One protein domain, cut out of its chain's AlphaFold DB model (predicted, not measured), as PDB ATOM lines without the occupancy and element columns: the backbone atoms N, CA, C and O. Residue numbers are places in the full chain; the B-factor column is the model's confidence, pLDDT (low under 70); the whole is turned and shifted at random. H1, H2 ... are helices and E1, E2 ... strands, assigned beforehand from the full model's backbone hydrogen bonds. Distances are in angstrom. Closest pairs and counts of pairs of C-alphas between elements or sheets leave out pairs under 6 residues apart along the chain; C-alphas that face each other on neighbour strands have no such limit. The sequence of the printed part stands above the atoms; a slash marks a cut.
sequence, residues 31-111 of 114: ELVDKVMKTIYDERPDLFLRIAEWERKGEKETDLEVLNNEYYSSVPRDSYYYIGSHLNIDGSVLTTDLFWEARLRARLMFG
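This is residues 31 to 111 of the 114 residues of an uncharacterized protein of Alphaproteobacteria bacterium (UniProt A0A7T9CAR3). A helical hairpin, H2 and H3, is crossed on one side by H4, with H1 on that same side near the hairpin's open end; a small three-stranded sheet sits as a head at one end of the long axis, with no helix on it. At the opposite end, residues 57 to 62, round the hairpin's turn, stick out free. The printed part has 81 residues with four named helices and three named strands in the order H1 H2 H3 E1 E2 E3 H4, and is mostly helix. The sheet runs E1 E2 E3, all antiparallel. The whole is compact, with a radius of gyration of the C-alphas of 12.5 A and spans of 36 by 24 by 17 A.

H1, residues 31 to 43, is close to but not clearly touching H2, residues 45 to 57, about perpendicular at 83 degrees; their closest C-alphas, of Tyr 41 and Phe 48, are 6.9 A apart. H2 and H3, residues 61 to 73, form a helical hairpin and touch at a shallow tilt of 19 degrees, opposite ways; their closest C-alphas, of Ile 51 and Leu 67, are 7.0 A apart. E1, residues 81 to 83, and E2, residues 86 to 89, are an antiparallel hairpin, with N 81 and O 88 within hydrogen-bond range at 2.8 A. E2 and E3, residues 92 to 94, are another, with N 94 and O 87 at 2.7 A. These strands form a meander, each the antiparallel neighbour of the one before. H4, residues 97 to 109, touches H2 with residues 102 to 107 alone, about perpendicular at 79 degrees; the closest C-alphas, of Ala 52 and Ala 106, are 5.2 A apart. H3 and H4 only just touch, with 3 pairs of C-alphas within 8 A, the closest being Asn 68 and Phe 99 at 6.2 A. H1 and H4 are close but not clearly touching, with the C-alphas of Met 37 and Ala 102 closest at 6.9 A. In H1, H2, H3 and H4 every O i to N i+4 pair is within hydrogen-bond range.

H1 begins at C-alpha 31 (308.360, 148.845, 394.832) and is 18.1 A long from first to last C-alpha. H2 measures 18.7 A, H3 18.4 A and H4 18.1 A; E1, E2 and E3 measure 6.7, 9.6 and 6.2 A. E2 begins at C-alpha 86 (315.101, 131.787, 387.671), and H4 ends at C-alpha 109 (301.807, 139.242, 410.937).

The two C-alphas farthest apart, of Lys 57 and Gly 91, are 36.3 A apart. The printed part has no cut and no long link. Mean pLDDT of the printed part is 80.3; residues 77 to 96 are under 70.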
ATOM      1  N   GLU A  31     309.684 148.663 395.438       83.12
ATOM      2  CA  GLU A  31     308.360 148.845 394.832       83.12
ATOM      3  C   GLU A  31     307.838 147.564 394.174       83.12
ATOM      4  O   GLU A  31     306.642 147.276 394.203       83.12
ATOM      5  N   LEU A  32     308.742 146.770 393.600       79.75
ATOM      6  CA  LEU A  32     308.393 145.514 392.967       79.75
ATOM      7  C   LEU A  32     308.088 144.425 394.000       79.75
ATOM      8  O   LEU A  32     307.102 143.705 393.833       79.75
ATOM      9  N   VAL A  33     308.902 144.313 395.056       84.56
ATOM     10  CA  VAL A  33     308.631 143.389 396.169       84.56
ATOM     11  C   VAL A  33     307.268 143.707 396.770       84.56
ATOM     12  O   VAL A  33     306.434 142.812 396.883       84.56
ATOM     13  N   ASP A  34     307.002 144.973 397.079       87.06
ATOM     14  CA  ASP A  34     305.746 145.389 397.702       87.06
ATOM     15  C   ASP A  34     304.549 145.145 396.788       87.06
ATOM     16  O   ASP A  34     303.526 144.628 397.241       87.06
ATOM     17  N   LYS A  35     304.684 145.423 395.484       85.25
ATOM     18  CA  LYS A  35     303.653 145.099 394.492       85.25
ATOM     19  C   LYS A  35     303.347 143.601 394.479       85.25
ATOM     20  O   LYS A  35     302.184 143.224 394.585       85.25
ATOM     21  N   VAL A  36     304.371 142.751 394.377       85.88
ATOM     22  CA  VAL A  36     304.210 141.289 394.347       85.88
ATOM     23  C   VAL A  36     303.578 140.773 395.639       85.88
ATOM     24  O   VAL A  36     302.606 140.020 395.589       85.88
ATOM     25  N   MET A  37     304.088 141.208 396.795       89.62
ATOM     26  CA  MET A  37     303.564 140.807 398.101       89.62
ATOM     27  C   MET A  37     302.104 141.194 398.255       89.62
ATOM     28  O   MET A  37     301.294 140.359 398.650       89.62
ATOM     29  N   LYS A  38     301.764 142.437 397.900       90.69
ATOM     30  CA  LYS A  38     300.397 142.938 397.974       90.69
ATOM     31  C   LYS A  38     299.465 142.139 397.070       90.69
ATOM     32  O   LYS A  38     298.394 141.746 397.520       90.69
ATOM     33  N   THR A  39     299.866 141.859 395.829       88.81
ATOM     34  CA  THR A  39     299.022 141.087 394.909       88.81
ATOM     35  C   THR A  39     298.745 139.684 395.440       88.81
ATOM     36  O   THR A  39     297.586 139.288 395.529       88.81
ATOM     37  N   ILE A  40     299.775 138.953 395.874       89.88
ATOM     38  CA  ILE A  40     299.583 137.597 396.410       89.88
ATOM     39  C   ILE A  40     298.768 137.639 397.704       89.88
ATOM     40  O   ILE A  40     297.937 136.769 397.928       89.88
ATOM     41  N   TYR A  41     298.969 138.647 398.551       91.31
ATOM     42  CA  TYR A  41     298.220 138.802 399.794       91.31
ATOM     43  C   TYR A  41     296.721 139.036 399.540       91.31
ATOM     44  O   TYR A  41     295.882 138.409 400.187       91.31
ATOM     45  N   ASP A  42     296.377 139.877 398.562       90.12
ATOM     46  CA  ASP A  42     294.986 140.183 398.210       90.12
ATOM     47  C   ASP A  42     294.292 139.018 397.470       90.12
ATOM     48  O   ASP A  42     293.094 138.753 397.659       90.12
ATOM     49  N   GLU A  43     295.029 138.311 396.607       89.94
ATOM     50  CA  GLU A  43     294.500 137.238 395.758       89.94
ATOM     51  C   GLU A  43     294.506 135.869 396.446       89.94
ATOM     52  O   GLU A  43     293.541 135.115 396.313       89.94
ATOM     53  N   ARG A  44     295.560 135.571 397.212       90.75
ATOM     54  CA  ARG A  44     295.836 134.287 397.874       90.75
ATOM     55  C   ARG A  44     296.124 134.458 399.378       90.75
ATOM     56  O   ARG A  44     297.173 134.022 399.864       90.75
ATOM     57  N   PRO A  45     295.202 135.046 400.163       91.81
ATOM     58  CA  PRO A  45     295.389 135.186 401.610       91.81
ATOM     59  C   PRO A  45     295.514 133.830 402.331       91.81
ATOM     60  O   PRO A  45     296.171 133.716 403.366       91.81
ATOM     61  N   ASP A  46     294.935 132.769 401.764       91.94
ATOM     62  CA  ASP A  46     295.093 131.391 402.237       91.94
ATOM     63  C   ASP A  46     296.560 130.934 402.243       91.94
ATOM     64  O   ASP A  46     296.987 130.203 403.139       91.94
ATOM     65  N   LEU A  47     297.352 131.397 401.275       91.81
ATOM     66  CA  LEU A  47     298.748 131.010 401.147       91.81
ATOM     67  C   LEU A  47     299.600 131.618 402.266       91.81
ATOM     68  O   LEU A  47     300.424 130.918 402.849       91.81
ATOM     69  N   PHE A  48     299.358 132.878 402.638       92.31
ATOM     70  CA  PHE A  48     300.037 133.508 403.776       92.31
ATOM     71  C   PHE A  48     299.704 132.828 405.111       92.31
ATOM     72  O   PHE A  48     300.589 132.703 405.959       92.31
ATOM     73  N   LEU A  49     298.474 132.328 405.291       91.56
ATOM     74  CA  LEU A  49     298.128 131.513 406.463       91.56
ATOM     75  C   LEU A  49     298.890 130.199 406.486       91.56
ATOM     76  O   LEU A  49     299.459 129.848 407.514       91.56
ATOM     77  N   ARG A  50     298.929 129.485 405.360       92.56
ATOM     78  CA  ARG A  50     299.640 128.206 405.269       92.56
ATOM     79  C   ARG A  50     301.142 128.373 405.489       92.56
ATOM     80  O   ARG A  50     301.731 127.579 406.214       92.56
ATOM     81  N   ILE A  51     301.741 129.439 404.951       92.69
ATOM     82  CA  ILE A  51     303.135 129.808 405.233       92.69
ATOM     83  C   ILE A  51     303.323 130.060 406.736       92.69
ATOM     84  O   ILE A  51     304.231 129.497 407.341       92.69
ATOM     85  N   ALA A  52     302.449 130.850 407.368       91.75
ATOM     86  CA  ALA A  52     302.528 131.127 408.802       91.75
ATOM     87  C   ALA A  52     302.326 129.879 409.679       91.75
ATOM     88  O   ALA A  52     302.933 129.749 410.742       91.75
ATOM     89  N   GLU A  53     301.446 128.963 409.277       91.00
ATOM     90  CA  GLU A  53     301.249 127.688 409.962       91.00
ATOM     91  C   GLU A  53     302.475 126.791 409.854       91.00
ATOM     92  O   GLU A  53     302.886 126.223 410.868       91.00
ATOM     93  N   TRP A  54     303.072 126.701 408.664       91.75
ATOM     94  CA  TRP A  54     304.303 125.953 408.443       91.75
ATOM     95  C   TRP A  54     305.446 126.509 409.307       91.75
ATOM     96  O   TRP A  54     306.073 125.749 410.044       91.75
ATOM     97  N   GLU A  55     305.640 127.836 409.317       90.38
ATOM     98  CA  GLU A  55     306.636 128.528 410.157       90.38
ATOM     99  C   GLU A  55     306.471 128.209 411.648       90.38
ATOM    100  O   GLU A  55     307.446 127.997 412.365       90.38
ATOM    101  N   ARG A  56     305.225 128.143 412.124       87.88
ATOM    102  CA  ARG A  56     304.912 127.882 413.535       87.88
ATOM    103  C   ARG A  56     305.144 126.429 413.934       87.88
ATOM    104  O   ARG A  56     305.552 126.157 415.060       87.88
ATOM    105  N   LYS A  57     304.790 125.497 413.048       87.31
ATOM    106  CA  LYS A  57     304.830 124.057 413.325       87.31
ATOM    107  C   LYS A  57     306.201 123.443 413.040       87.31
ATOM    108  O   LYS A  57     306.479 122.373 413.574       87.31
ATOM    109  N   GLY A  58     307.033 124.096 412.222       78.94
ATOM    110  CA  GLY A  58     308.312 123.546 411.773       78.94
ATOM    111  C   GLY A  58     308.120 122.239 410.999       78.94
ATOM    112  O   GLY A  58     308.775 121.242 411.301       78.94
ATOM    113  N   GLU A  59     307.155 122.223 410.072       81.06
ATOM    114  CA  GLU A  59     306.828 121.054 409.242       81.06
ATOM    115  C   GLU A  59     307.974 120.693 408.264       81.06
ATOM    116  O   GLU A  59     309.040 121.312 408.250       81.06
ATOM    117  N   LYS A  60     307.803 119.627 407.472       79.38
ATOM    118  CA  LYS A  60     308.896 119.034 406.683       79.38
ATOM    119  C   LYS A  60     309.316 119.930 405.511       79.38
ATOM    120  O   LYS A  60     308.537 120.734 405.001       79.38
ATOM    121  N   GLU A  61     310.538 119.717 405.022       76.56
ATOM    122  CA  GLU A  61     311.105 120.414 403.854       76.56
ATOM    123  C   GLU A  61     310.278 120.210 402.571       76.56
ATOM    124  O   GLU A  61     310.128 121.132 401.775       76.56
ATOM    125  N   THR A  62     309.651 119.043 402.404       73.75
ATOM    126  CA  THR A  62     308.738 118.773 401.280       73.75
ATOM    127  C   THR A  62     307.526 119.702 401.268       73.75
ATOM    128  O   THR A  62     307.060 120.095 400.203       73.75
ATOM    129  N   ASP A  63     307.029 120.088 402.443       83.31
ATOM    130  CA  ASP A  63     305.878 120.984 402.563       83.31
ATOM    131  C   ASP A  63     306.288 122.425 402.214       83.31
ATOM    132  O   ASP A  63     305.527 123.165 401.587       83.31
ATOM    133  N   LEU A  64     307.538 122.790 402.525       84.12
ATOM    134  CA  LEU A  64     308.134 124.066 402.135       84.12
ATOM    135  C   LEU A  64     308.292 124.180 400.616       84.12
ATOM    136  O   LEU A  64     307.986 125.229 400.054       84.12
ATOM    137  N   GLU A  65     308.740 123.116 399.944       84.56
ATOM    138  CA  GLU A  65     308.879 123.095 398.484       84.56
ATOM    139  C   GLU A  65     307.524 123.284 397.787       84.56
ATOM    140  O   GLU A  65     307.413 124.064 396.837       84.56
ATOM    141  N   VAL A  66     306.471 122.635 398.292       88.12
ATOM    142  CA  VAL A  66     305.106 122.804 397.774       88.12
ATOM    143  C   VAL A  66     304.629 124.246 397.950       88.12
ATOM    144  O   VAL A  66     304.164 124.846 396.981       88.12
ATOM    145  N   LEU A  67     304.786 124.827 399.145       89.69
ATOM    146  CA  LEU A  67     304.408 126.221 399.409       89.69
ATOM    147  C   LEU A  67     305.191 127.205 398.537       89.69
ATOM    148  O   LEU A  67     304.612 128.154 398.009       89.69
ATOM    149  N   ASN A  68     306.484 126.956 398.345       88.12
ATOM    150  CA  ASN A  68     307.349 127.750 397.485       88.12
ATOM    151  C   ASN A  68     306.873 127.721 396.024       88.12
ATOM    152  O   ASN A  68     306.693 128.767 395.399       88.12
ATOM    153  N   ASN A  69     306.615 126.530 395.483       85.38
ATOM    154  CA  ASN A  69     306.150 126.362 394.106       85.38
ATOM    155  C   ASN A  69     304.761 126.978 393.888       85.38
ATOM    156  O   ASN A  69     304.511 127.609 392.858       85.38
ATOM    157  N   GLU A  70     303.864 126.834 394.863       89.00
ATOM    158  CA  GLU A  70     302.530 127.431 394.826       89.00
ATOM    159  C   GLU A  70     302.585 128.963 394.899       89.00
ATOM    160  O   GLU A  70     301.882 129.638 394.142       89.00
ATOM    161  N   TYR A  71     303.464 129.515 395.742       89.38
ATOM    162  CA  TYR A  71     303.726 130.951 395.821       89.38
ATOM    163  C   TYR A  71     304.190 131.508 394.484       89.38
ATOM    164  O   TYR A  71     303.566 132.421 393.947       89.38
ATOM    165  N   TYR A  72     305.220 130.907 393.890       83.94
ATOM    166  CA  TYR A  72     305.749 131.369 392.611       83.94
ATOM    167  C   TYR A  72     304.771 131.189 391.436       83.94
ATOM    168  O   TYR A  72     304.771 131.988 390.497       83.94
ATOM    169  N   SER A  73     303.896 130.183 391.504       83.75
ATOM    170  CA  SER A  73     302.813 129.987 390.528       83.75
ATOM    171  C   SER A  73     301.690 131.019 390.663       83.75
ATOM    172  O   SER A  73     300.937 131.208 389.710       83.75
ATOM    173  N   SER A  74     301.578 131.664 391.828       85.44
ATOM    174  CA  SER A  74     300.552 132.665 392.146       85.44
ATOM    175  C   SER A  74     301.012 134.102 391.918       85.44
ATOM    176  O   SER A  74     300.219 135.026 392.067       85.44
ATOM    177  N   VAL A  75     302.281 134.323 391.581       82.12
ATOM    178  CA  VAL A  75     302.726 135.660 391.198       82.12
ATOM    179  C   VAL A  75     302.027 136.004 389.849       82.12
ATOM    180  O   VAL A  75     301.777 135.123 389.028       82.12
ATOM    181  N   PRO A  76     301.690 137.267 389.534       73.94
ATOM    182  CA  PRO A  76     301.134 137.626 388.216       73.94
ATOM    183  C   PRO A  76     302.185 137.676 387.092       73.94
ATOM    184  O   PRO A  76     303.083 138.521 387.128       73.94
ATOM    185  N   ARG A  77     302.069 136.817 386.067       68.38
ATOM    186  CA  ARG A  77     303.040 136.699 384.946       68.38
ATOM    187  C   ARG A  77     303.221 137.978 384.131       68.38
ATOM    188  O   ARG A  77     304.257 138.194 383.522       68.38
ATOM    189  N   ASP A  78     302.246 138.868 384.158       64.44
ATOM    190  CA  ASP A  78     302.320 140.187 383.526       64.44
ATOM    191  C   ASP A  78     303.440 141.041 384.145       64.44
ATOM    192  O   ASP A  78     303.886 142.028 383.566       64.44
ATOM    193  N   SER A  79     303.887 140.653 385.342       54.47
ATOM    194  CA  SER A  79     305.006 141.252 386.047       54.47
ATOM    195  C   SER A  79     306.294 140.427 385.934       54.47
ATOM    196  O   SER A  79     307.282 140.884 386.478       54.47
ATOM    197  N   TYR A  80     306.345 139.248 385.287       61.69
ATOM    198  CA  TYR A  80     307.574 138.430 385.223       61.69
ATOM    199  C   TYR A  80     307.560 137.277 384.204       61.69
ATOM    200  O   TYR A  80     306.529 136.714 383.850       61.69
ATOM    201  N   TYR A  81     308.747 136.820 383.808       55.78
ATOM    202  CA  TYR A  81     308.932 135.619 382.994       55.78
ATOM    203  C   TYR A  81     310.070 134.756 383.542       55.78
ATOM    204  O   TYR A  81     311.018 135.253 384.135       55.78
ATOM    205  N   TYR A  82     309.996 133.439 383.363       52.44
ATOM    206  CA  TYR A  82     311.079 132.547 383.784       52.44
ATOM    207  C   TYR A  82     312.212 132.525 382.754       52.44
ATOM    208  O   TYR A  82     311.965 132.378 381.556       52.44
ATOM    209  N   ILE A  83     313.459 132.595 383.226       55.62
ATOM    210  CA  ILE A  83     314.655 132.248 382.448       55.62
ATOM    211  C   ILE A  83     315.291 131.019 383.104       55.62
ATOM    212  O   ILE A  83     315.953 131.114 384.138       55.62
ATOM    213  N   GLY A  84     315.071 129.837 382.523       64.44
ATOM    214  CA  GLY A  84     315.478 128.573 383.146       64.44
ATOM    215  C   GLY A  84     314.759 128.357 384.483       64.44
ATOM    216  O   GLY A  84     313.535 128.402 384.533       64.44
ATOM    217  N   SER A  85     315.515 128.148 385.566       53.19
ATOM    218  CA  SER A  85     314.997 128.012 386.941       53.19
ATOM    219  C   SER A  85     314.845 129.339 387.700       53.19
ATOM    220  O   SER A  85     314.588 129.332 388.901       53.19
ATOM    221  N   HIS A  86     315.041 130.476 387.031       58.09
ATOM    222  CA  HIS A  86     315.101 131.787 387.671       58.09
ATOM    223  C   HIS A  86     313.890 132.629 387.278       58.09
ATOM    224  O   HIS A  86     313.540 132.706 386.098       58.09
ATOM    225  N   LEU A  87     313.264 133.280 388.259       62.16
ATOM    226  CA  LEU A  87     312.212 134.254 388.006       62.16
ATOM    227  C   LEU A  87     312.882 135.533 387.498       62.16
ATOM    228  O   LEU A  87     313.731 136.084 388.188       62.16
ATOM    229  N   ASN A  88     312.563 136.003 386.299       60.03
ATOM    230  CA  ASN A  88     313.011 137.304 385.821       60.03
ATOM    231  C   ASN A  88     311.849 138.287 385.915       60.03
ATOM    232  O   ASN A  88     310.814 138.093 385.280       60.03
ATOM    233  N   ILE A  89     312.032 139.339 386.701       61.44
ATOM    234  CA  ILE A  89     311.098 140.449 386.761       61.44
ATOM    235  C   ILE A  89     311.782 141.690 386.207       61.44
ATOM    236  O   ILE A  89     312.733 142.176 386.809       61.44
ATOM    237  N   ASP A  90     311.294 142.194 385.074       56.50
ATOM    238  CA  ASP A  90     311.758 143.450 384.465       56.50
ATOM    239  C   ASP A  90     313.293 143.535 384.279       56.50
ATOM    240  O   ASP A  90     313.931 144.557 384.514       56.50
ATOM    241  N   GLY A  91     313.930 142.416 383.908       54.91
ATOM    242  CA  GLY A  91     315.383 142.311 383.732       54.91
ATOM    243  C   GLY A  91     316.153 141.880 384.985       54.91
ATOM    244  O   GLY A  91     317.325 141.510 384.875       54.91
ATOM    245  N   SER A  92     315.507 141.839 386.151       55.50
ATOM    246  CA  SER A  92     316.096 141.398 387.413       55.50
ATOM    247  C   SER A  92     315.817 139.927 387.699       55.50
ATOM    248  O   SER A  92     314.674 139.485 387.782       55.50
ATOM    249  N   VAL A  93     316.885 139.160 387.907       55.88
ATOM    250  CA  VAL A  93     316.801 137.760 388.325       55.88
ATOM    251  C   VAL A  93     316.477 137.685 389.819       55.88
ATOM    252  O   VAL A  93     317.301 138.015 390.671       55.88
ATOM    253  N   LEU A  94     315.268 137.232 390.116       60.53
ATOM    254  CA  LEU A  94     314.751 136.906 391.431       60.53
ATOM    255  C   LEU A  94     314.922 135.403 391.685       60.53
ATOM    256  O   LEU A  94     314.200 134.552 391.167       60.53
ATOM    257  N   THR A  95     315.927 135.076 392.486       54.97
ATOM    258  CA  THR A  95     316.128 133.748 393.076       54.97
ATOM    259  C   THR A  95     315.569 133.764 394.481       54.97
ATOM    260  O   THR A  95     315.947 134.679 395.186       54.97
ATOM    261  N   THR A  96     314.743 132.785 394.883       59.09
ATOM    262  CA  THR A  96     314.399 132.376 396.277       59.09
ATOM    263  C   THR A  96     313.929 133.428 397.304       59.09
ATOM    264  O   THR A  96     313.306 133.060 398.298       59.09
ATOM    265  N   ASP A  97     314.125 134.716 397.053       76.25
ATOM    266  CA  ASP A  97     314.081 135.780 398.044       76.25
ATOM    267  C   ASP A  97     312.652 136.282 398.226       76.25
ATOM    268  O   ASP A  97     312.271 136.601 399.338       76.25
ATOM    269  N   LEU A  98     311.803 136.257 397.189       84.12
ATOM    270  CA  LEU A  98     310.391 136.635 397.344       84.12
ATOM    271  C   LEU A  98     309.645 135.673 398.269       84.12
ATOM    272  O   LEU A  98     308.879 136.093 399.126       84.12
ATOM    273  N   PHE A  99     309.887 134.371 398.146       87.75
ATOM    274  CA  PHE A  99     309.267 133.432 399.073       87.75
ATOM    275  C   PHE A  99     309.811 133.608 400.500       87.75
ATOM    276  O   PHE A  99     309.048 133.560 401.463       87.75
ATOM    277  N   TRP A 100     311.107 133.900 400.654       87.75
ATOM    278  CA  TRP A 100     311.697 134.261 401.946       87.75
ATOM    279  C   TRP A 100     311.059 135.519 402.561       87.75
ATOM    280  O   TRP A 100     310.658 135.518 403.721       87.75
ATOM    281  N   GLU A 101     310.881 136.569 401.768       90.25
ATOM    282  CA  GLU A 101     310.214 137.815 402.150       90.25
ATOM    283  C   GLU A 101     308.759 137.589 402.591       90.25
ATOM    284  O   GLU A 101     308.290 138.201 403.556       90.25
ATOM    285  N   ALA A 102     308.048 136.673 401.926       91.19
ATOM    286  CA  ALA A 102     306.693 136.285 402.302       91.19
ATOM    287  C   ALA A 102     306.672 135.551 403.649       91.19
ATOM    288  O   ALA A 102     305.809 135.825 404.484       91.19
ATOM    289  N   ARG A 103     307.657 134.675 403.898       92.75
ATOM    290  CA  ARG A 103     307.843 134.000 405.192       92.75
ATOM    291  C   ARG A 103     308.114 135.002 406.312       92.75
ATOM    292  O   ARG A 103     307.470 134.923 407.354       92.75
ATOM    293  N   LEU A 104     308.998 135.980 406.104       91.81
ATOM    294  CA  LEU A 104     309.288 137.020 407.100       91.81
ATOM    295  C   LEU A 104     308.056 137.871 407.429       91.81
ATOM    296  O   LEU A 104     307.737 138.071 408.601       91.81
ATOM    297  N   ARG A 105     307.323 138.322 406.406       92.88
ATOM    298  CA  ARG A 105     306.071 139.067 406.601       92.88
ATOM    299  C   ARG A 105     305.024 138.217 407.316       92.88
ATOM    300  O   ARG A 105     304.374 138.716 408.228       92.88
ATOM    301  N   ALA A 106     304.902 136.933 406.980       92.44
ATOM    302  CA  ALA A 106     304.038 136.002 407.703       92.44
ATOM    303  C   ALA A 106     304.449 135.871 409.179       92.44
ATOM    304  O   ALA A 106     303.599 135.966 410.060       92.44
ATOM    305  N   ARG A 107     305.746 135.746 409.479       91.75
ATOM    306  CA  ARG A 107     306.244 135.731 410.865       91.75
ATOM    307  C   ARG A 107     305.822 136.980 411.631       91.75
ATOM    308  O   ARG A 107     305.237 136.855 412.703       91.75
ATOM    309  N   LEU A 108     306.000 138.158 411.040       92.06
ATOM    310  CA  LEU A 108     305.592 139.425 411.649       92.06
ATOM    311  C   LEU A 108     304.080 139.555 411.846       92.06
ATOM    312  O   LEU A 108     303.650 139.944 412.929       92.06
ATOM    313  N   MET A 109     303.273 139.189 410.844       91.25
ATOM    314  CA  MET A 109     301.807 139.242 410.937       91.25
ATOM    315  C   MET A 109     301.263 138.454 412.129       91.25
ATOM    316  O   MET A 109     300.273 138.858 412.735       91.25
ATOM    317  N   PHE A 110     301.910 137.338 412.469       89.50
ATOM    318  CA  PHE A 110     301.461 136.427 413.520       89.50
ATOM    319  C   PHE A 110     302.344 136.461 414.778       89.50
ATOM    320  O   PHE A 110     302.264 135.553 415.603       89.50
ATOM    321  N   GLY A 111     303.166 137.505 414.951       87.31
ATOM    322  CA  GLY A 111     303.945 137.736 416.175       87.31
ATOM    323  C   GLY A 111     305.043 136.701 416.442       87.31
ATOM    324  O   GLY A 111     305.408 136.472 417.594       87.31
TER     325      GLY A 111